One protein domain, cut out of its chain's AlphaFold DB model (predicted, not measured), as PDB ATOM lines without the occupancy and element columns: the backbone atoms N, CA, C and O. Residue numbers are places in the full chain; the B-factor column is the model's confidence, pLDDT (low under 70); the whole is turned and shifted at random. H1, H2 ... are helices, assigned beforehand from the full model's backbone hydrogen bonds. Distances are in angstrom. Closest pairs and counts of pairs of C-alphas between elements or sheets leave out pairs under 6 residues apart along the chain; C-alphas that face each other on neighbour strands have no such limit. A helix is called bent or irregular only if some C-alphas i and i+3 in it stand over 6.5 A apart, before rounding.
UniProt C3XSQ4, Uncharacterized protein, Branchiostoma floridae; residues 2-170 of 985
ATOM      1  N   ASP A   2      -6.897  38.474  35.663       70.19
ATOM      2  CA  ASP A   2      -5.760  37.622  36.033       70.19
ATOM      3  C   ASP A   2      -5.474  36.393  35.149       70.19
ATOM      4  O   ASP A   2      -4.420  36.330  34.523       70.19
ATOM      5  N   GLN A   3      -6.378  35.403  35.081       74.38
ATOM      6  CA  GLN A   3      -6.145  34.166  34.314       74.38
ATOM      7  C   GLN A   3      -5.978  34.431  32.808       74.38
ATOM      8  O   GLN A   3      -5.196  33.745  32.153       74.38
ATOM      9  N   SER A   4      -6.655  35.454  32.272       87.56
ATOM     10  CA  SER A   4      -6.469  35.901  30.889       87.56
ATOM     11  C   SER A   4      -5.105  36.575  30.715       87.56
ATOM     12  O   SER A   4      -4.352  36.199  29.820       87.56
ATOM     13  N   LEU A   5      -4.728  37.491  31.617       84.44
ATOM     14  CA  LEU A   5      -3.444  38.206  31.552       84.44
ATOM     15  C   LEU A   5      -2.245  37.254  31.691       84.44
ATOM     16  O   LEU A   5      -1.349  37.284  30.850       84.44
ATOM     17  N   ASN A   6      -2.251  36.328  32.656       83.19
ATOM     18  CA  ASN A   6      -1.197  35.309  32.766       83.19
ATOM     19  C   ASN A   6      -1.193  34.338  31.569       83.19
ATOM     20  O   ASN A   6      -0.127  33.860  31.171       83.19
ATOM     21  N   GLY A   7      -2.348  34.083  30.941       88.25
ATOM     22  CA  GLY A   7      -2.427  33.381  29.658       88.25
ATOM     23  C   GLY A   7      -1.737  34.150  28.523       88.25
ATOM     24  O   GLY A   7      -0.934  33.576  27.786       88.25
ATOM     25  N   GLN A   8      -1.978  35.461  28.419       87.44
ATOM     26  CA  GLN A   8      -1.347  36.336  27.427       87.44
ATOM     27  C   GLN A   8       0.171  36.454  27.639       87.44
ATOM     28  O   GLN A   8       0.923  36.281  26.680       87.44
ATOM     29  N   ILE A   9       0.640  36.659  28.875       85.88
ATOM     30  CA  ILE A   9       2.075  36.731  29.216       85.88
ATOM     31  C   ILE A   9       2.792  35.435  28.813       85.88
ATOM     32  O   ILE A   9       3.824  35.466  28.138       85.88
ATOM     33  N   ASN A  10       2.223  34.274  29.151       85.69
ATOM     34  CA  ASN A  10       2.821  32.991  28.786       85.69
ATOM     35  C   ASN A  10       2.734  32.698  27.276       85.69
ATOM     36  O   ASN A  10       3.634  32.057  26.728       85.69
ATOM     37  N   ASN A  11       1.738  33.239  26.567       89.75
ATOM     38  CA  ASN A  11       1.709  33.220  25.104       89.75
ATOM     39  C   ASN A  11       2.814  34.105  24.490       89.75
ATOM     40  O   ASN A  11       3.498  33.671  23.566       89.75
ATOM     41  N   ILE A  12       3.076  35.296  25.041       87.00
ATOM     42  CA  ILE A  12       4.179  36.179  24.613       87.00
ATOM     43  C   ILE A  12       5.537  35.493  24.828       87.00
ATOM     44  O   ILE A  12       6.343  35.440  23.897       87.00
ATOM     45  N   ARG A  13       5.768  34.866  25.996       86.19
ATOM     46  CA  ARG A  13       6.959  34.024  26.240       86.19
ATOM     47  C   ARG A  13       7.090  32.901  25.194       86.19
ATOM     48  O   ARG A  13       8.193  32.636  24.711       86.19
ATOM     49  N   LYS A  14       5.983  32.248  24.820       87.12
ATOM     50  CA  LYS A  14       5.943  31.144  23.840       87.12
ATOM     51  C   LYS A  14       6.239  31.605  22.409       87.12
ATOM     52  O   LYS A  14       7.036  30.959  21.727       87.12
ATOM     53  N   GLU A  15       5.665  32.721  21.962       86.94
ATOM     54  CA  GLU A  15       5.961  33.292  20.643       86.94
ATOM     55  C   GLU A  15       7.381  33.873  20.571       86.94
ATOM     56  O   GLU A  15       8.054  33.685  19.558       86.94
ATOM     57  N   TYR A  16       7.907  34.458  21.654       87.00
ATOM     58  CA  TYR A  16       9.313  34.876  21.715       87.00
ATOM     59  C   TYR A  16      10.271  33.679  21.573       87.00
ATOM     60  O   TYR A  16      11.186  33.711  20.746       87.00
ATOM     61  N   ARG A  17      10.007  32.567  22.285       83.75
ATOM     62  CA  ARG A  17      10.744  31.297  22.110       83.75
ATOM     63  C   ARG A  17      10.671  30.793  20.666       83.75
ATOM     64  O   ARG A  17      11.704  30.450  20.098       83.75
ATOM     65  N   LYS A  18       9.486  30.786  20.044       84.81
ATOM     66  CA  LYS A  18       9.319  30.392  18.632       84.81
ATOM     67  C   LYS A  18      10.104  31.288  17.674       84.81
ATOM     68  O   LYS A  18      10.712  30.758  16.749       84.81
ATOM     69  N   CYS A  19      10.096  32.608  17.871       80.50
ATOM     70  CA  CYS A  19      10.839  33.543  17.027       80.50
ATOM     71  C   CYS A  19      12.335  33.191  17.034       80.50
ATOM     72  O   CYS A  19      12.908  32.909  15.982       80.50
ATOM     73  N   LEU A  20      12.937  33.078  18.223       80.12
ATOM     74  CA  LEU A  20      14.356  32.746  18.371       80.12
ATOM     75  C   LEU A  20      14.706  31.353  17.814       80.12
ATOM     76  O   LEU A  20      15.677  31.226  17.064       80.12
ATOM     77  N   LEU A  21      13.898  30.329  18.127       77.31
ATOM     78  CA  LEU A  21      14.146  28.931  17.745       77.31
ATOM     79  C   LEU A  21      13.933  28.633  16.251       77.31
ATOM     80  O   LEU A  21      14.525  27.686  15.738       77.31
ATOM     81  N   ARG A  22      13.160  29.443  15.511       79.12
ATOM     82  CA  ARG A  22      12.969  29.328  14.043       79.12
ATOM     83  C   ARG A  22      14.210  29.750  13.229       79.12
ATOM     84  O   ARG A  22      14.089  30.331  12.155       79.12
ATOM     85  N   GLY A  23      15.415  29.565  13.769       66.81
ATOM     86  CA  GLY A  23      16.679  30.058  13.211       66.81
ATOM     87  C   GLY A  23      16.849  31.585  13.242       66.81
ATOM     88  O   GLY A  23      17.966  32.078  13.053       66.81
ATOM     89  N   LYS A  24      15.787  32.360  13.527       71.06
ATOM     90  CA  LYS A  24      15.839  33.824  13.471       71.06
ATOM     91  C   LYS A  24      16.731  34.442  14.543       71.06
ATOM     92  O   LYS A  24      17.078  35.596  14.363       71.06
ATOM     93  N   GLY A  25      17.192  33.735  15.579       75.75
ATOM     94  CA  GLY A  25      18.199  34.279  16.511       75.75
ATOM     95  C   GLY A  25      19.468  34.808  15.810       75.75
ATOM     96  O   GLY A  25      19.991  35.869  16.162       75.75
ATOM     97  N   VAL A  26      19.920  34.136  14.742       77.25
ATOM     98  CA  VAL A  26      21.052  34.600  13.914       77.25
ATOM     99  C   VAL A  26      20.648  35.785  13.030       77.25
ATOM    100  O   VAL A  26      21.399  36.754  12.928       77.25
ATOM    101  N   THR A  27      19.463  35.737  12.414       81.19
ATOM    102  CA  THR A  27      18.915  36.837  11.600       81.19
ATOM    103  C   THR A  27      18.723  38.097  12.443       81.19
ATOM    104  O   THR A  27      19.285  39.129  12.125       81.19
ATOM    105  N   LEU A  28      18.068  37.999  13.594       80.69
ATOM    106  CA  LEU A  28      17.919  39.050  14.594       80.69
ATOM    107  C   LEU A  28      19.262  39.658  15.012       80.69
ATOM    108  O   LEU A  28      19.402  40.878  15.044       80.69
ATOM    109  N   THR A  29      20.277  38.831  15.274       79.62
ATOM    110  CA  THR A  29      21.624  39.327  15.597       79.62
ATOM    111  C   THR A  29      22.231  40.105  14.420       79.62
ATOM    112  O   THR A  29      22.861  41.144  14.626       79.62
ATOM    113  N   LYS A  30      22.004  39.680  13.168       84.56
ATOM    114  CA  LYS A  30      22.393  40.441  11.963       84.56
ATOM    115  C   LYS A  30      21.582  41.739  11.816       84.56
ATOM    116  O   LYS A  30      22.174  42.778  11.525       84.56
ATOM    117  N   ALA A  31      20.277  41.712  12.081       83.25
ATOM    118  CA  ALA A  31      19.387  42.868  12.045       83.25
ATOM    119  C   ALA A  31      19.827  43.933  13.057       83.25
ATOM    120  O   ALA A  31      20.063  45.081  12.688       83.25
ATOM    121  N   LEU A  32      20.043  43.554  14.318       83.81
ATOM    122  CA  LEU A  32      20.512  44.464  15.363       83.81
ATOM    123  C   LEU A  32      21.924  45.007  15.061       83.81
ATOM    124  O   LEU A  32      22.180  46.190  15.287       83.81
ATOM    125  N   ASN A  33      22.819  44.216  14.454       83.06
ATOM    126  CA  ASN A  33      24.092  44.734  13.926       83.06
ATOM    127  C   ASN A  33      23.886  45.783  12.809       83.06
ATOM    128  O   ASN A  33      24.559  46.817  12.821       83.06
ATOM    129  N   LYS A  34      22.936  45.576  11.881       83.75
ATOM    130  CA  LYS A  34      22.555  46.595  10.881       83.75
ATOM    131  C   LYS A  34      22.003  47.865  11.545       83.75
ATOM    132  O   LYS A  34      22.387  48.957  11.133       83.75
ATOM    133  N   VAL A  35      21.210  47.753  12.618       80.56
ATOM    134  CA  VAL A  35      20.739  48.909  13.412       80.56
ATOM    135  C   VAL A  35      21.916  49.683  14.038       80.56
ATOM    136  O   VAL A  35      21.943  50.911  13.938       80.56
ATOM    137  N   ILE A  36      22.945  49.016  14.590       79.62
ATOM    138  CA  ILE A  36      24.174  49.703  15.058       79.62
ATOM    139  C   ILE A  36      24.849  50.442  13.895       79.62
ATOM    140  O   ILE A  36      25.266  51.593  14.043       79.62
ATOM    141  N   HIS A  37      24.965  49.797  12.732       79.81
ATOM    142  CA  HIS A  37      25.622  50.404  11.576       79.81
ATOM    143  C   HIS A  37      24.848  51.624  11.042       79.81
ATOM    144  O   HIS A  37      25.469  52.613  10.638       79.81
ATOM    145  N   PHE A  38      23.514  51.595  11.086       78.25
ATOM    146  CA  PHE A  38      22.669  52.742  10.756       78.25
ATOM    147  C   PHE A  38      22.934  53.910  11.726       78.25
ATOM    148  O   PHE A  38      23.237  55.018  11.276       78.25
ATOM    149  N   LYS A  39      23.007  53.638  13.043       76.12
ATOM    150  CA  LYS A  39      23.359  54.634  14.080       76.12
ATOM    151  C   LYS A  39      24.714  55.289  13.815       76.12
ATOM    152  O   LYS A  39      24.826  56.512  13.868       76.12
ATOM    153  N   LYS A  40      25.735  54.500  13.453       78.31
ATOM    154  CA  LYS A  40      27.083  55.015  13.143       78.31
ATOM    155  C   LYS A  40      27.161  55.824  11.831       78.31
ATOM    156  O   LYS A  40      28.101  56.597  11.679       78.31
ATOM    157  N   ARG A  41      26.190  55.707  10.908       74.00
ATOM    158  CA  ARG A  41      26.116  56.519   9.668       74.00
ATOM    159  C   ARG A  41      25.273  57.799   9.790       74.00
ATOM    160  O   ARG A  41      25.423  58.670   8.941       74.00
ATOM    161  N   GLY A  42      24.451  57.954  10.833       65.94
ATOM    162  CA  GLY A  42      23.518  59.088  10.992       65.94
ATOM    163  C   GLY A  42      24.141  60.483  11.199       65.94
ATOM    164  O   GLY A  42      23.444  61.484  11.065       65.94
ATOM    165  N   GLY A  43      25.447  60.570  11.481       52.25
ATOM    166  CA  GLY A  43      26.191  61.834  11.571       52.25
ATOM    167  C   GLY A  43      26.296  62.451  12.978       52.25
ATOM    168  O   GLY A  43      25.502  62.178  13.867       52.25
ATOM    169  N   LYS A  44      27.327  63.293  13.164       48.88
ATOM    170  CA  LYS A  44      27.681  64.045  14.393       48.88
ATOM    171  C   LYS A  44      27.772  63.235  15.707       48.88
ATOM    172  O   LYS A  44      26.891  63.300  16.552       48.88
ATOM    173  N   ARG A  45      28.945  62.617  15.930       48.66
ATOM    174  CA  ARG A  45      29.554  62.307  17.253       48.66
ATOM    175  C   ARG A  45      28.600  61.845  18.378       48.66
ATOM    176  O   ARG A  45      28.749  62.274  19.520       48.66
ATOM    177  N   ALA A  46      27.702  60.903  18.102       45.44
ATOM    178  CA  ALA A  46      27.233  60.020  19.166       45.44
ATOM    179  C   ALA A  46      28.436  59.212  19.695       45.44
ATOM    180  O   ALA A  46      29.232  58.703  18.901       45.44
ATOM    181  N   SER A  47      28.586  59.114  21.017       51.19
ATOM    182  CA  SER A  47      29.553  58.217  21.663       51.19
ATOM    183  C   SER A  47      29.125  56.749  21.491       51.19
ATOM    184  O   SER A  47      28.070  56.463  20.919       51.19
ATOM    185  N   GLU A  48      29.917  55.790  21.982       49.00
ATOM    186  CA  GLU A  48      29.634  54.347  21.843       49.00
ATOM    187  C   GLU A  48      28.479  53.824  22.724       49.00
ATOM    188  O   GLU A  48      28.469  52.673  23.149       49.00
ATOM    189  N   GLN A  49      27.461  54.652  22.961       51.41
ATOM    190  CA  GLN A  49      26.190  54.215  23.529       51.41
ATOM    191  C   GLN A  49      25.535  53.156  22.630       51.41
ATOM    192  O   GLN A  49      25.399  53.339  21.413       51.41
ATOM    193  N   THR A  50      25.086  52.075  23.263       56.12
ATOM    194  CA  THR A  50      24.404  50.905  22.689       56.12
ATOM    195  C   THR A  50      23.101  51.260  21.947       56.12
ATOM    196  O   THR A  50      22.686  52.422  21.871       56.12
ATOM    197  N   ILE A  51      22.438  50.271  21.333       60.47
ATOM    198  CA  ILE A  51      21.033  50.447  20.928       60.47
ATOM    199  C   ILE A  51      20.207  50.379  22.208       60.47
ATOM    200  O   ILE A  51      20.047  49.303  22.777       60.47
ATOM    201  N   THR A  52      19.729  51.530  22.670       61.81
ATOM    202  CA  THR A  52      19.073  51.630  23.973       61.81
ATOM    203  C   THR A  52      17.577  51.897  23.914       61.81
ATOM    204  O   THR A  52      16.949  51.712  24.941       61.81
ATOM    205  N   SER A  53      16.976  52.255  22.772       78.12
ATOM    206  CA  SER A  53      15.541  52.584  22.710       78.12
ATOM    207  C   SER A  53      14.778  51.895  21.578       78.12
ATOM    208  O   SER A  53      15.292  51.682  20.474       78.12
ATOM    209  N   LEU A  54      13.503  51.587  21.845       77.50
ATOM    210  CA  LEU A  54      12.559  51.011  20.877       77.50
ATOM    211  C   LEU A  54      12.315  51.944  19.690       77.50
ATOM    212  O   LEU A  54      12.256  51.480  18.548       77.50
ATOM    213  N   LYS A  55      12.245  53.260  19.939       84.44
ATOM    214  CA  LYS A  55      12.184  54.283  18.888       84.44
ATOM    215  C   LYS A  55      13.300  54.103  17.859       84.44
ATOM    216  O   LYS A  55      13.019  54.160  16.666       84.44
ATOM    217  N   TYR A  56      14.531  53.818  18.290       81.12
ATOM    218  CA  TYR A  56      15.646  53.678  17.356       81.12
ATOM    219  C   TYR A  56      15.521  52.444  16.445       81.12
ATOM    220  O   TYR A  56      15.876  52.500  15.268       81.12
ATOM    221  N   ILE A  57      14.950  51.344  16.949       82.19
ATOM    222  CA  ILE A  57      14.652  50.148  16.141       82.19
ATOM    223  C   ILE A  57      13.519  50.452  15.141       82.19
ATOM    224  O   ILE A  57      13.653  50.152  13.955       82.19
ATOM    225  N   LYS A  58      12.447  51.124  15.591       87.06
ATOM    226  CA  LYS A  58      11.328  51.583  14.742       87.06
ATOM    227  C   LYS A  58      11.761  52.574  13.649       87.06
ATOM    228  O   LYS A  58      11.174  52.584  12.571       87.06
ATOM    229  N   GLU A  59      12.764  53.412  13.909       84.25
ATOM    230  CA  GLU A  59      13.332  54.344  12.925       84.25
ATOM    231  C   GLU A  59      14.276  53.641  11.942       84.25
ATOM    232  O   GLU A  59      14.177  53.872  10.739       84.25
ATOM    233  N   ALA A  60      15.138  52.736  12.418       80.62
ATOM    234  CA  ALA A  60      16.035  51.971  11.555       80.62
ATOM    235  C   ALA A  60      15.276  51.069  10.564       80.62
ATOM    236  O   ALA A  60      15.672  50.981   9.404       80.62
ATOM    237  N   LEU A  61      14.146  50.479  10.976       83.44
ATOM    238  CA  LEU A  61      13.276  49.681  10.099       83.44
ATOM    239  C   LEU A  61      12.656  50.452   8.925       83.44
ATOM    240  O   LEU A  61      12.228  49.831   7.959       83.44
ATOM    241  N   LYS A  62      12.637  51.790   8.963       87.44
ATOM    242  CA  LYS A  62      12.209  52.621   7.822       87.44
ATOM    243  C   LYS A  62      13.315  52.797   6.772       87.44
ATOM    244  O   LYS A  62      13.100  53.467   5.765       87.44
ATOM    245  N   SER A  63      14.507  52.239   6.997       85.19
ATOM    246  CA  SER A  63      15.615  52.289   6.046       85.19
ATOM    247  C   SER A  63      15.529  51.149   5.019       85.19
ATOM    248  O   SER A  63      15.510  49.987   5.423       85.19
ATOM    249  N   PRO A  64      15.650  51.424   3.705       84.12
ATOM    250  CA  PRO A  64      15.726  50.389   2.665       84.12
ATOM    251  C   PRO A  64      17.046  49.581   2.675       84.12
ATOM    252  O   PRO A  64      17.355  48.878   1.721       84.12
ATOM    253  N   SER A  65      17.863  49.685   3.734       81.50
ATOM    254  CA  SER A  65      19.105  48.910   3.916       81.50
ATOM    255  C   SER A  65      18.910  47.577   4.668       81.50
ATOM    256  O   SER A  65      19.842  46.767   4.796       81.50
ATOM    257  N   PHE A  66      17.692  47.326   5.151       84.31
ATOM    258  CA  PHE A  66      17.277  46.055   5.732       84.31
ATOM    259  C   PHE A  66      16.649  45.180   4.647       84.31
ATOM    260  O   PHE A  66      15.753  45.609   3.932       84.31
ATOM    261  N   ASP A  67      17.129  43.945   4.533       88.25
ATOM    262  CA  ASP A  67      16.446  42.905   3.766       88.25
ATOM    263  C   ASP A  67      15.214  42.405   4.532       88.25
ATOM    264  O   ASP A  67      15.150  42.479   5.762       88.25
ATOM    265  N   GLU A  68      14.263  41.851   3.788       86.38
ATOM    266  CA  GLU A  68      12.972  41.358   4.271       86.38
ATOM    267  C   GLU A  68      13.088  40.397   5.468       86.38
ATOM    268  O   GLU A  68      12.291  40.465   6.405       86.38
ATOM    269  N   SER A  69      14.135  39.561   5.512       83.62
ATOM    270  CA  SER A  69      14.370  38.629   6.623       83.62
ATOM    271  C   SER A  69      14.697  39.347   7.940       83.62
ATOM    272  O   SER A  69      14.202  38.967   9.006       83.62
ATOM    273  N   ASN A  70      15.488  40.421   7.864       84.56
ATOM    274  CA  ASN A  70      15.838  41.267   9.002       84.56
ATOM    275  C   ASN A  70      14.681  42.198   9.404       84.56
ATOM    276  O   ASN A  70      14.527  42.470  10.595       84.56
ATOM    277  N   VAL A  71      13.850  42.639   8.450       88.00
ATOM    278  CA  VAL A  71      12.599  43.362   8.740       88.00
ATOM    279  C   VAL A  71      11.636  42.452   9.505       88.00
ATOM    280  O   VAL A  71      11.274  42.773  10.633       88.00
ATOM    281  N   SER A  72      11.310  41.270   8.964       88.75
ATOM    282  CA  SER A  72      10.421  40.280   9.595       88.75
ATOM    283  C   SER A  72      10.822  39.955  11.039       88.75
ATOM    284  O   SER A  72       9.979  39.987  11.936       88.75
ATOM    285  N   ALA A  73      12.107  39.676  11.286       83.44
ATOM    286  CA  ALA A  73      12.597  39.305  12.615       83.44
ATOM    287  C   ALA A  73      12.494  40.441  13.655       83.44
ATOM    288  O   ALA A  73      12.318  40.168  14.841       83.44
ATOM    289  N   LEU A  74      12.601  41.708  13.237       86.12
ATOM    290  CA  LEU A  74      12.434  42.858  14.131       86.12
ATOM    291  C   LEU A  74      10.960  43.261  14.292       86.12
ATOM    292  O   LEU A  74      10.569  43.666  15.386       86.12
ATOM    293  N   THR A  75      10.131  43.115  13.255       89.44
ATOM    294  CA  THR A  75       8.684  43.375  13.333       89.44
ATOM    295  C   THR A  75       7.989  42.416  14.300       89.44
ATOM    296  O   THR A  75       7.264  42.887  15.172       89.44
ATOM    297  N   GLU A  76       8.290  41.110  14.256       88.00
ATOM    298  CA  GLU A  76       7.764  40.130  15.231       88.00
ATOM    299  C   GLU A  76       8.093  40.515  16.688       88.00
ATOM    300  O   GLU A  76       7.282  40.321  17.592       88.00
ATOM    301  N   ILE A  77       9.265  41.109  16.929       86.06
ATOM    302  CA  ILE A  77       9.687  41.578  18.258       86.06
ATOM    303  C   ILE A  77       8.959  42.858  18.669       86.06
ATOM    304  O   ILE A  77       8.546  42.978  19.823       86.06
ATOM    305  N   LEU A  78       8.756  43.796  17.742       88.50
ATOM    306  CA  LEU A  78       7.964  44.996  18.010       88.50
ATOM    307  C   LEU A  78       6.501  44.647  18.311       88.50
ATOM    308  O   LEU A  78       5.943  45.201  19.250       88.50
ATOM    309  N   GLU A  79       5.904  43.679  17.614       90.94
ATOM    310  CA  GLU A  79       4.567  43.180  17.954       90.94
ATOM    311  C   GLU A  79       4.483  42.616  19.378       90.94
ATOM    312  O   GLU A  79       3.500  42.860  20.074       90.94
ATOM    313  N   LEU A  80       5.489  41.857  19.826       88.62
ATOM    314  CA  LEU A  80       5.534  41.327  21.196       88.62
ATOM    315  C   LEU A  80       5.660  42.453  22.236       88.62
ATOM    316  O   LEU A  80       5.064  42.364  23.307       88.62
ATOM    317  N   VAL A  81       6.362  43.539  21.904       87.69
ATOM    318  CA  VAL A  81       6.460  44.740  22.749       87.69
ATOM    319  C   VAL A  81       5.147  45.529  22.795       87.69
ATOM    320  O   VAL A  81       4.750  45.964  23.874       87.69
ATOM    321  N   GLU A  82       4.434  45.694  21.678       90.94
ATOM    322  CA  GLU A  82       3.114  46.347  21.698       90.94
ATOM    323  C   GLU A  82       2.053  45.466  22.403       90.94
ATOM    324  O   GLU A  82       1.199  45.990  23.116       90.94
ATOM    325  N   LYS A  83       2.165  44.128  22.342       90.88
ATOM    326  CA  LYS A  83       1.364  43.198  23.170       90.88
ATOM    327  C   LYS A  83       1.653  43.365  24.675       90.88
ATOM    328  O   LYS A  83       0.722  43.354  25.475       90.88
ATOM    329  N   LEU A  84       2.910  43.598  25.070       84.75
ATOM    330  CA  LEU A  84       3.276  43.927  26.460       84.75
ATOM    331  C   LEU A  84       2.775  45.318  26.896       84.75
ATOM    332  O   LEU A  84       2.364  45.479  28.045       84.75
ATOM    333  N   LYS A  85       2.741  46.309  25.992       90.19
ATOM    334  CA  LYS A  85       2.096  47.612  26.250       90.19
ATOM    335  C   LYS A  85       0.597  47.465  26.502       90.19
ATOM    336  O   LYS A  85       0.110  48.055  27.454       90.19
ATOM    337  N   HIS A  86      -0.110  46.633  25.737       90.25
ATOM    338  CA  HIS A  86      -1.527  46.372  25.997       90.25
ATOM    339  C   HIS A  86      -1.758  45.758  27.391       90.25
ATOM    340  O   HIS A  86      -2.618  46.237  28.120       90.25
ATOM    341  N   ILE A  87      -0.939  44.785  27.812       86.38
ATOM    342  CA  ILE A  87      -1.012  44.197  29.166       86.38
ATOM    343  C   ILE A  87      -0.747  45.247  30.259       86.38
ATOM    344  O   ILE A  87      -1.468  45.280  31.255       86.38
ATOM    345  N   ARG A  88       0.244  46.132  30.071       91.25
ATOM    346  CA  ARG A  88       0.474  47.295  30.949       91.25
ATOM    347  C   ARG A  88      -0.765  48.193  31.015       91.25
ATOM    348  O   ARG A  88      -1.134  48.622  32.101       91.25
ATOM    349  N   ASP A  89      -1.384  48.479  29.874       90.00
ATOM    350  CA  ASP A  89      -2.514  49.406  29.786       90.00
ATOM    351  C   ASP A  89      -3.783  48.825  30.428       90.00
ATOM    352  O   ASP A  89      -4.507  49.566  31.087       90.00
ATOM    353  N   GLU A  90      -4.017  47.508  30.347       88.31
ATOM    354  CA  GLU A  90      -5.049  46.837  31.157       88.31
ATOM    355  C   GLU A  90      -4.720  46.905  32.659       88.31
ATOM    356  O   GLU A  90      -5.549  47.364  33.443       88.31
ATOM    357  N   LEU A  91      -3.490  46.558  33.067       83.69
ATOM    358  CA  LEU A  91      -3.043  46.648  34.469       83.69
ATOM    359  C   LEU A  91      -3.123  48.074  35.047       83.69
ATOM    360  O   LEU A  91      -3.245  48.238  36.260       83.69
ATOM    361  N   GLN A  92      -3.053  49.105  34.203       87.25
ATOM    362  CA  GLN A  92      -3.183  50.501  34.615       87.25
ATOM    363  C   GLN A  92      -4.652  50.952  34.757       87.25
ATOM    364  O   GLN A  92      -4.921  51.866  35.539       87.25
ATOM    365  N   LYS A  93      -5.612  50.312  34.067       87.56
ATOM    366  CA  LYS A  93      -7.057  50.598  34.222       87.56
ATOM    367  C   LYS A  93      -7.599  50.181  35.587       87.56
ATOM    368  O   LYS A  93      -8.463  50.873  36.117       87.56
ATOM    369  N   ASP A  94      -7.062  49.109  36.173       77.94
ATOM    370  CA  ASP A  94      -7.463  48.600  37.496       77.94
ATOM    371  C   ASP A  94      -7.158  49.587  38.651       77.94
ATOM    372  O   ASP A  94      -7.573  49.373  39.792       77.94
ATOM    373  N   GLY A  95      -6.436  50.686  38.388       74.50
ATOM    374  CA  GLY A  95      -6.256  51.819  39.308       74.50
ATOM    375  C   GLY A  95      -5.323  51.565  40.498       74.50
ATOM    376  O   GLY A  95      -4.784  52.514  41.070       74.50
ATOM    377  N   SER A  96      -5.064  50.308  40.856       61.09
ATOM    378  CA  SER A  96      -3.969  49.937  41.751       61.09
ATOM    379  C   SER A  96      -2.634  50.057  41.016       61.09
ATOM    380  O   SER A  96      -2.353  49.261  40.121       61.09
ATOM    381  N   VAL A  97      -1.793  51.013  41.413       58.12
ATOM    382  CA  VAL A  97      -0.439  51.189  40.862       58.12
ATOM    383  C   VAL A  97       0.599  50.672  41.867       58.12
ATOM    384  O   VAL A  97       1.100  51.455  42.673       58.12
ATOM    385  N   PRO A  98       0.945  49.368  41.862       67.75
ATOM    386  CA  PRO A  98       2.169  48.909  42.508       67.75
ATOM    387  C   PRO A  98       3.384  49.424  41.721       67.75
ATOM    388  O   PRO A  98       3.308  49.607  40.502       67.75
ATOM    389  N   ASP A  99       4.532  49.584  42.385       75.94
ATOM    390  CA  ASP A  99       5.763  50.118  41.771       75.94
ATOM    391  C   ASP A  99       6.170  49.373  40.487       75.94
ATOM    392  O   ASP A  99       6.680  49.971  39.540       75.94
ATOM    393  N   ASN A 100       5.862  48.075  40.407       74.25
ATOM    394  CA  ASN A 100       6.088  47.243  39.226       74.25
ATOM    395  C   ASN A 100       5.380  47.762  37.962       74.25
ATOM    396  O   ASN A 100       5.971  47.687  36.888       74.25
ATOM    397  N   VAL A 101       4.171  48.332  38.062       82.06
ATOM    398  CA  VAL A 101       3.467  48.930  36.909       82.06
ATOM    399  C   VAL A 101       4.125  50.253  36.505       82.06
ATOM    400  O   VAL A 101       4.297  50.503  35.318       82.06
ATOM    401  N   SER A 102       4.592  51.059  37.466       81.50
ATOM    402  CA  SER A 102       5.374  52.275  37.180       81.50
ATOM    403  C   SER A 102       6.690  51.945  36.456       81.50
ATOM    404  O   SER A 102       7.007  52.529  35.414       81.50
ATOM    405  N   ASN A 103       7.406  50.922  36.934       78.69
ATOM    406  CA  ASN A 103       8.613  50.398  36.297       78.69
ATOM    407  C   ASN A 103       8.319  49.897  34.871       78.69
ATOM    408  O   ASN A 103       8.991  50.321  33.927       78.69
ATOM    409  N   LEU A 104       7.273  49.082  34.692       80.50
ATOM    410  CA  LEU A 104       6.824  48.572  33.391       80.50
ATOM    411  C   LEU A 104       6.481  49.718  32.417       80.50
ATOM    412  O   LEU A 104       6.919  49.703  31.267       80.50
ATOM    413  N   SER A 105       5.784  50.757  32.887       84.50
ATOM    414  CA  SER A 105       5.478  51.973  32.122       84.50
ATOM    415  C   SER A 105       6.727  52.743  31.702       84.50
ATOM    416  O   SER A 105       6.837  53.121  30.534       84.50
ATOM    417  N   SER A 106       7.692  52.929  32.609       82.88
ATOM    418  CA  SER A 106       8.956  53.613  32.303       82.88
ATOM    419  C   SER A 106       9.799  52.864  31.262       82.88
ATOM    420  O   SER A 106      10.425  53.490  30.408       82.88
ATOM    421  N   MET A 107       9.764  51.526  31.280       79.50
ATOM    422  CA  MET A 107      10.501  50.664  30.352       79.50
ATOM    423  C   MET A 107       9.814  50.488  28.992       79.50
ATOM    424  O   MET A 107      10.492  50.288  27.987       79.50
ATOM    425  N   LEU A 108       8.481  50.560  28.942       83.00
ATOM    426  CA  LEU A 108       7.694  50.448  27.708       83.00
ATOM    427  C   LEU A 108       7.445  51.798  27.009       83.00
ATOM    428  O   LEU A 108       6.771  51.842  25.977       83.00
ATOM    429  N   ALA A 109       7.979  52.902  27.533       84.00
ATOM    430  CA  ALA A 109       8.007  54.178  26.827       84.00
ATOM    431  C   ALA A 109       8.905  54.081  25.576       84.00
ATOM    432  O   ALA A 109      10.018  53.563  25.643       84.00
ATOM    433  N   ASP A 110       8.483  54.625  24.427       73.62
ATOM    434  CA  ASP A 110       9.273  54.508  23.183       73.62
ATOM    435  C   ASP A 110      10.660  55.195  23.275       73.62
ATOM    436  O   ASP A 110      11.569  54.862  22.510       73.62
ATOM    437  N   GLY A 111      10.828  56.127  24.224       73.69
ATOM    438  CA  GLY A 111      12.089  56.794  24.566       73.69
ATOM    439  C   GLY A 111      12.874  56.184  25.739       73.69
ATOM    440  O   GLY A 111      13.843  56.805  26.165       73.69
ATOM    441  N   ALA A 112      12.472  55.025  26.274       73.88
ATOM    442  CA  ALA A 112      13.201  54.332  27.338       73.88
ATOM    443  C   ALA A 112      14.642  53.989  26.913       73.88
ATOM    444  O   ALA A 112      14.884  53.696  25.740       73.88
ATOM    445  N   ASP A 113      15.583  54.007  27.865       71.94
ATOM    446  CA  ASP A 113      16.994  53.674  27.635       71.94
ATOM    447  C   ASP A 113      17.394  52.385  28.378       71.94
ATOM    448  O   ASP A 113      17.541  52.359  29.600       71.94
ATOM    449  N   PHE A 114      17.595  51.299  27.630       67.56
ATOM    450  CA  PHE A 114      17.921  49.967  28.149       67.56
ATOM    451  C   PHE A 114      19.395  49.782  28.570       67.56
ATOM    452  O   PHE A 114      19.813  48.648  28.820       67.56
ATOM    453  N   SER A 115      20.213  50.841  28.663       64.44
ATOM    454  CA  SER A 115      21.568  50.731  29.238       64.44
ATOM    455  C   SER A 115      21.547  50.517  30.756       64.44
ATOM    456  O   SER A 115      22.395  49.797  31.285       64.44
ATOM    457  N   THR A 116      20.535  51.035  31.459       57.00
ATOM    458  CA  THR A 116      20.264  50.676  32.862       57.00
ATOM    459  C   THR A 116      19.952  49.186  32.986       57.00
ATOM    460  O   THR A 116      20.527  48.506  33.836       57.00
ATOM    461  N   LEU A 117      19.147  48.651  32.060       55.59
ATOM    462  CA  LEU A 117      18.885  47.218  31.966       55.59
ATOM    463  C   LEU A 117      20.159  46.416  31.702       55.59
ATOM    464  O   LEU A 117      20.347  45.386  32.336       55.59
ATOM    465  N   HIS A 118      21.061  46.873  30.829       56.81
ATOM    466  CA  HIS A 118      22.342  46.194  30.581       56.81
ATOM    467  C   HIS A 118      23.162  46.013  31.870       56.81
ATOM    468  O   HIS A 118      23.668  44.925  32.136       56.81
ATOM    469  N   ASN A 119      23.219  47.050  32.709       54.38
ATOM    470  CA  ASN A 119      23.946  47.010  33.979       54.38
ATOM    471  C   ASN A 119      23.252  46.136  35.043       54.38
ATOM    472  O   ASN A 119      23.937  45.517  35.853       54.38
ATOM    473  N   MET A 120      21.915  46.047  35.035       51.94
ATOM    474  CA  MET A 120      21.147  45.176  35.944       51.94
ATOM    475  C   MET A 120      21.090  43.706  35.487       51.94
ATOM    476  O   MET A 120      21.025  42.803  36.314       51.94
ATOM    477  N   THR A 121      21.126  43.447  34.177       52.75
ATOM    478  CA  THR A 121      20.941  42.106  33.587       52.75
ATOM    479  C   THR A 121      22.248  41.380  33.271       52.75
ATOM    480  O   THR A 121      22.210  40.268  32.756       52.75
ATOM    481  N   LEU A 122      23.417  41.928  33.612       56.00
ATOM    482  CA  LEU A 122      24.700  41.259  33.345       56.00
ATOM    483  C   LEU A 122      24.928  39.973  34.174       56.00
ATOM    484  O   LEU A 122      25.802  39.183  33.830       56.00
ATOM    485  N   SER A 123      24.124  39.733  35.216       54.19
ATOM    486  CA  SER A 123      23.964  38.421  35.863       54.19
ATOM    487  C   SER A 123      22.732  37.680  35.325       54.19
ATOM    488  O   SER A 123      22.874  36.731  34.562       54.19
ATOM    489  N   ILE A 124      21.526  38.162  35.650       56.66
ATOM    490  CA  ILE A 124      20.231  37.499  35.375       56.66
ATOM    491  C   ILE A 124      20.011  37.241  33.869       56.66
ATOM    492  O   ILE A 124      19.455  36.229  33.451       56.66
ATOM    493  N   GLY A 125      20.480  38.152  33.020       60.12
ATOM    494  CA  GLY A 125      20.387  38.053  31.567       60.12
ATOM    495  C   GLY A 125      21.216  36.926  30.962       60.12
ATOM    496  O   GLY A 125      20.860  36.440  29.892       60.12
ATOM    497  N   ILE A 126      22.278  36.462  31.628       62.91
ATOM    498  CA  ILE A 126      23.040  35.294  31.165       62.91
ATOM    499  C   ILE A 126      22.166  34.039  31.236       62.91
ATOM    500  O   ILE A 126      22.214  33.226  30.315       62.91
ATOM    501  N   ASP A 127      21.321  33.917  32.260       66.31
ATOM    502  CA  ASP A 127      20.418  32.777  32.434       66.31
ATOM    503  C   ASP A 127      19.265  32.808  31.431       66.31
ATOM    504  O   ASP A 127      19.018  31.813  30.757       66.31
ATOM    505  N   TYR A 128      18.678  33.977  31.162       67.06
ATOM    506  CA  TYR A 128      17.765  34.119  30.024       67.06
ATOM    507  C   TYR A 128      18.435  33.722  28.691       67.06
ATOM    508  O   TYR A 128      17.901  32.898  27.948       67.06
ATOM    509  N   LEU A 129      19.629  34.242  28.373       69.06
ATOM    510  CA  LEU A 129      20.349  33.878  27.139       69.06
ATOM    511  C   LEU A 129      20.697  32.371  27.068       69.06
ATOM    512  O   LEU A 129      20.806  31.825  25.966       69.06
ATOM    513  N   ARG A 130      20.852  31.703  28.220       69.12
ATOM    514  CA  ARG A 130      21.054  30.252  28.371       69.12
ATOM    515  C   ARG A 130      19.771  29.481  28.035       69.12
ATOM    516  O   ARG A 130      19.826  28.586  27.191       69.12
ATOM    517  N   ASP A 131      18.640  29.886  28.614       65.81
ATOM    518  CA  ASP A 131      17.309  29.277  28.460       65.81
ATOM    519  C   ASP A 131      16.727  29.415  27.047       65.81
ATOM    520  O   ASP A 131      16.002  28.539  26.572       65.81
ATOM    521  N   PHE A 132      17.057  30.498  26.339       64.50
ATOM    522  CA  PHE A 132      16.701  30.672  24.925       64.50
ATOM    523  C   PHE A 132      17.703  30.013  23.955       64.50
ATOM    524  O   PHE A 132      17.625  30.238  22.748       64.50
ATOM    525  N   GLY A 133      18.657  29.216  24.454       63.25
ATOM    526  CA  GLY A 133      19.615  28.470  23.631       63.25
ATOM    527  C   GLY A 133      20.684  29.324  22.936       63.25
ATOM    528  O   GLY A 133      21.469  28.808  22.144       63.25
ATOM    529  N   MET A 134      20.783  30.622  23.245       67.19
ATOM    530  CA  MET A 134      21.701  31.571  22.590       67.19
ATOM    531  C   MET A 134      23.142  31.508  23.136       67.19
ATOM    532  O   MET A 134      23.932  32.448  22.999       67.19
ATOM    533  N   GLN A 135      23.521  30.370  23.725       66.50
ATOM    534  CA  GLN A 135      24.835  30.137  24.329       66.50
ATOM    535  C   GLN A 135      25.982  30.355  23.326       66.50
ATOM    536  O   GLN A 135      27.015  30.907  23.704       66.50
ATOM    537  N   GLY A 136      25.767  30.020  22.048       67.69
ATOM    538  CA  GLY A 136      26.735  30.184  20.956       67.69
ATOM    539  C   GLY A 136      26.980  31.620  20.463       67.69
ATOM    540  O   GLY A 136      27.823  31.805  19.590       67.69
ATOM    541  N   MET A 137      26.292  32.646  20.988       69.50
ATOM    542  CA  MET A 137      26.641  34.040  20.668       69.50
ATOM    543  C   MET A 137      28.023  34.407  21.228       69.50
ATOM    544  O   MET A 137      28.345  34.084  22.375       69.50
ATOM    545  N   ASP A 138      28.823  35.139  20.455       72.88
ATOM    546  CA  ASP A 138      30.124  35.630  20.908       72.88
ATOM    547  C   ASP A 138      29.987  36.693  22.019       72.88
ATOM    548  O   ASP A 138      28.947  37.339  22.178       72.88
ATOM    549  N   ALA A 139      31.056  36.894  22.794       68.00
ATOM    550  CA  ALA A 139      31.056  37.828  23.921       68.00
ATOM    551  C   ALA A 139      30.804  39.292  23.505       68.00
ATOM    552  O   ALA A 139      30.198  40.046  24.265       68.00
ATOM    553  N   SER A 140      31.209  39.700  22.297       72.62
ATOM    554  CA  SER A 140      30.975  41.053  21.788       72.62
ATOM    555  C   SER A 140      29.507  41.259  21.410       72.62
ATOM    556  O   SER A 140      28.934  42.294  21.744       72.62
ATOM    557  N   SER A 141      28.868  40.275  20.773       69.25
ATOM    558  CA  SER A 141      27.426  40.305  20.493       69.25
ATOM    559  C   SER A 141      26.590  40.223  21.774       69.25
ATOM    560  O   SER A 141      25.622  40.968  21.908       69.25
ATOM    561  N   LYS A 142      26.987  39.404  22.759       69.44
ATOM    562  CA  LYS A 142      26.352  39.383  24.092       69.44
ATOM    563  C   LYS A 142      26.426  40.754  24.775       69.44
ATOM    564  O   LYS A 142      25.402  41.246  25.242       69.44
ATOM    565  N   LEU A 143      27.586  41.419  24.743       68.38
ATOM    566  CA  LEU A 143      27.750  42.776  25.281       68.38
ATOM    567  C   LEU A 143      26.888  43.817  24.534       68.38
ATOM    568  O   LEU A 143      26.290  44.688  25.155       68.38
ATOM    569  N   LYS A 144      26.794  43.726  23.200       70.62
ATOM    570  CA  LYS A 144      26.082  44.705  22.352       70.62
ATOM    571  C   LYS A 144      24.559  44.557  22.346       70.62
ATOM    572  O   LYS A 144      23.874  45.556  22.137       70.62
ATOM    573  N   PHE A 145      24.040  43.340  22.523       73.44
ATOM    574  CA  PHE A 145      22.619  43.019  22.312       73.44
ATOM    575  C   PHE A 145      21.918  42.392  23.520       73.44
ATOM    576  O   PHE A 145      20.694  42.280  23.500       73.44
ATOM    577  N   GLY A 146      22.649  42.015  24.576       70.69
ATOM    578  CA  GLY A 146      22.090  41.322  25.741       70.69
ATOM    579  C   GLY A 146      20.898  42.045  26.374       70.69
ATOM    580  O   GLY A 146      19.881  41.413  26.628       70.69
ATOM    581  N   SER A 147      20.953  43.373  26.523       73.44
ATOM    582  CA  SER A 147      19.832  44.152  27.074       73.44
ATOM    583  C   SER A 147      18.562  44.077  26.220       73.44
ATOM    584  O   SER A 147      17.476  43.979  26.775       73.44
ATOM    585  N   VAL A 148      18.681  44.067  24.888       74.88
ATOM    586  CA  VAL A 148      17.535  43.962  23.962       74.88
ATOM    587  C   VAL A 148      16.976  42.535  23.932       74.88
ATOM    588  O   VAL A 148      15.764  42.348  23.899       74.88
ATOM    589  N   LEU A 149      17.847  41.524  23.994       77.69
ATOM    590  CA  LEU A 149      17.461  40.106  23.981       77.69
ATOM    591  C   LEU A 149      16.858  39.618  25.311       77.69
ATOM    592  O   LEU A 149      16.097  38.649  25.319       77.69
ATOM    593  N   VAL A 150      17.179  40.288  26.420       78.81
ATOM    594  CA  VAL A 150      16.651  40.007  27.769       78.81
ATOM    595  C   VAL A 150      15.422  40.871  28.100       78.81
ATOM    596  O   VAL A 150      14.645  40.505  28.978       78.81
ATOM    597  N   LEU A 151      15.184  41.963  27.359       82.00
ATOM    598  CA  LEU A 151      14.073  42.899  27.579       82.00
ATOM    599  C   LEU A 151      12.694  42.219  27.595       82.00
ATOM    600  O   LEU A 151      11.964  42.374  28.566       82.00
ATOM    601  N   ILE A 152      12.328  41.470  26.546       83.25
ATOM    602  CA  ILE A 152      11.004  40.818  26.461       83.25
ATOM    603  C   ILE A 152      10.785  39.796  27.595       83.25
ATOM    604  O   ILE A 152       9.754  39.892  28.259       83.25
ATOM    605  N   PRO A 153      11.720  38.862  27.875       80.69
ATOM    606  CA  PRO A 153      11.615  37.956  29.020       80.69
ATOM    607  C   PRO A 153      11.431  38.692  30.352       80.69
ATOM    608  O   PRO A 153      10.466  38.438  31.064       80.69
ATOM    609  N   TYR A 154      12.284  39.676  30.641       83.06
ATOM    610  CA  TYR A 154      12.238  40.439  31.887       83.06
ATOM    611  C   TYR A 154      10.950  41.277  32.037       83.06
ATOM    612  O   TYR A 154      10.401  41.387  33.132       83.06
ATOM    613  N   LEU A 155      10.413  41.821  30.938       81.19
ATOM    614  CA  LEU A 155       9.103  42.482  30.929       81.19
ATOM    615  C   LEU A 155       7.947  41.503  31.193       81.19
ATOM    616  O   LEU A 155       6.984  41.885  31.857       81.19
ATOM    617  N   CYS A 156       8.024  40.256  30.708       83.62
ATOM    618  CA  CYS A 156       7.028  39.224  31.023       83.62
ATOM    619  C   CYS A 156       7.015  38.922  32.527       83.62
ATOM    620  O   CYS A 156       5.946  38.879  33.129       83.62
ATOM    621  N   ASP A 157       8.192  38.788  33.139       83.81
ATOM    622  CA  ASP A 157       8.348  38.532  34.574       83.81
ATOM    623  C   ASP A 157       7.850  39.703  35.438       83.81
ATOM    624  O   ASP A 157       7.123  39.481  36.406       83.81
ATOM    625  N   LEU A 158       8.146  40.956  35.064       81.31
ATOM    626  CA  LEU A 158       7.563  42.134  35.727       81.31
ATOM    627  C   LEU A 158       6.034  42.201  35.576       81.31
ATOM    628  O   LEU A 158       5.343  42.581  36.523       81.31
ATOM    629  N   SER A 159       5.500  41.815  34.412       80.81
ATOM    630  CA  SER A 159       4.051  41.783  34.163       80.81
ATOM    631  C   SER A 159       3.359  40.708  35.009       80.81
ATOM    632  O   SER A 159       2.318  40.967  35.603       80.81
ATOM    633  N   GLU A 160       3.958  39.521  35.129       85.88
ATOM    634  CA  GLU A 160       3.432  38.420  35.945       85.88
ATOM    635  C   GLU A 160       3.480  38.769  37.441       85.88
ATOM    636  O   GLU A 160       2.499  38.566  38.157       85.88
ATOM    637  N   GLN A 161       4.563  39.402  37.909       83.31
ATOM    638  CA  GLN A 161       4.631  39.950  39.267       83.31
ATOM    639  C   GLN A 161       3.561  41.024  39.518       83.31
ATOM    640  O   GLN A 161       2.980  41.052  40.603       83.31
ATOM    641  N   ALA A 162       3.267  41.891  38.543       81.56
ATOM    642  CA  ALA A 162       2.199  42.883  38.667       81.56
ATOM    643  C   ALA A 162       0.812  42.221  38.791       81.56
ATOM    644  O   ALA A 162       0.085  42.545  39.730       81.56
ATOM    645  N   VAL A 163       0.482  41.235  37.943       83.94
ATOM    646  CA  VAL A 163      -0.772  40.453  38.040       83.94
ATOM    647  C   VAL A 163      -0.883  39.725  39.390       83.94
ATOM    648  O   VAL A 163      -1.954  39.676  39.996       83.94
ATOM    649  N   HIS A 164       0.222  39.192  39.919       80.94
ATOM    650  CA  HIS A 164       0.229  38.563  41.243       80.94
ATOM    651  C   HIS A 164       0.037  39.549  42.410       80.94
ATOM    652  O   HIS A 164      -0.422  39.126  43.475       80.94
ATOM    653  N   LEU A 165       0.352  40.836  42.232       80.00
ATOM    654  CA  LEU A 165       0.114  41.883  43.230       80.00
ATOM    655  C   LEU A 165      -1.312  42.447  43.155       80.00
ATOM    656  O   LEU A 165      -1.942  42.588  44.204       80.00
ATOM    657  N   THR A 166      -1.866  42.692  41.961       76.50
ATOM    658  CA  THR A 166      -3.266  43.146  41.825       76.50
ATOM    659  C   THR A 166      -4.241  42.114  42.394       76.50
ATOM    660  O   THR A 166      -5.149  42.481  43.141       76.50
ATOM    661  N   LYS A 167      -3.972  40.813  42.187       76.50
ATOM    662  CA  LYS A 167      -4.715  39.701  42.806       76.50
ATOM    663  C   LYS A 167      -4.759  39.747  44.344       76.50
ATOM    664  O   LYS A 167      -5.702  39.232  44.940       76.50
ATOM    665  N   ARG A 168      -3.750  40.322  45.012       69.69
ATOM    666  CA  ARG A 168      -3.775  40.480  46.479       69.69
ATOM    667  C   ARG A 168      -4.728  41.604  46.885       69.69
ATOM    668  O   ARG A 168      -5.589  41.381  47.722       69.69
ATOM    669  N   HIS A 169      -4.641  42.766  46.237       64.75
ATOM    670  CA  HIS A 169      -5.482  43.921  46.574       64.75
ATOM    671  C   HIS A 169      -6.960  43.779  46.179       64.75
ATOM    672  O   HIS A 169      -7.809  44.397  46.817       64.75
ATOM    673  N   SER A 170      -7.297  42.965  45.173       58.62
ATOM    674  CA  SER A 170      -8.700  42.662  44.854       58.62
ATOM    675  C   SER A 170      -9.374  41.782  45.916       58.62
ATOM    676  O   SER A 170     -10.577  41.907  46.128       58.62
TER     677      SER A 170
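This is residues 2 to 170 of the 985 residues of an uncharacterized protein of Branchiostoma floridae (UniProt C3XSQ4). Three long helical rods, H1a, H3 and H6, lie side by side as a three-sided bundle, and H1b, beyond a sharp bend in H1, crosses one end of it. Short H4 folds back beside H3 and H6, H5 crosses H6, H2 packs on H1b, and residues 41 to 47 stick out. The printed part has 169 residues with six named helices, H1 to H6 in order, and no named strand: all helix, compact, radius of gyration of the C-alphas 16.3 A, spans 51 by 34 by 30 A.

H1, residues 2 to 41, begins at C-alpha 2 (-5.760, 37.622, 36.033). By its hydrogen bonds it was assigned as one helix, but it is bent: C-alphas 22 and 25 are 7.6 A apart. Its arms are H1a, residues 2 to 22, 30.1 A, and H1b, residues 25 to 41, 24.6 A. H2 is residues 54 to 60, H3 68 to 93, 37.2 A, H4 99 to 107, H5 115 to 131, and H6 139 to 170, 45.2 A, ending at C-alpha 170 (-8.700, 42.662, 44.854). H5 and H6 are irregular: C-alphas 120 and 123 are 7.3 A apart, 144 and 147 7.9 A.

H1a touches H3, C-alphas of Ile 12 and Leu 80 closest at 6.3 A, opposite ways at a shallow tilt of 13 degrees. H6, the hub, touches H1a with residues 152 to 167 alone, C-alphas of Ile 9 and Cys 156 closest at 5.8 A. H1b is about perpendicular to H3, 89 degrees, C-alphas of Ala 31 and Asn 70 closest at 4.9 A. H3 and H4 form a hairpin, C-alphas of Arg 88 and Val 101 closest at 6.9 A. H5 touches H6 at 90 degrees, C-alphas of His 118 and Ser 147 closest at 4.8 A. Every O i to N i+4 pair is within hydrogen-bond range in H1a, H1b, H2 and H4; H3 has 21 of 22, H5 9 of 13, H6 23 of 28.

The farthest C-alphas, of Lys 44 and Ser 170, are 52.0 A apart. The printed part has no cut; the link from H1 to H2 is long. Mean pLDDT of the printed part is 76.4, with 46 residues under 70, among them 42 to 52 and 114 to 137.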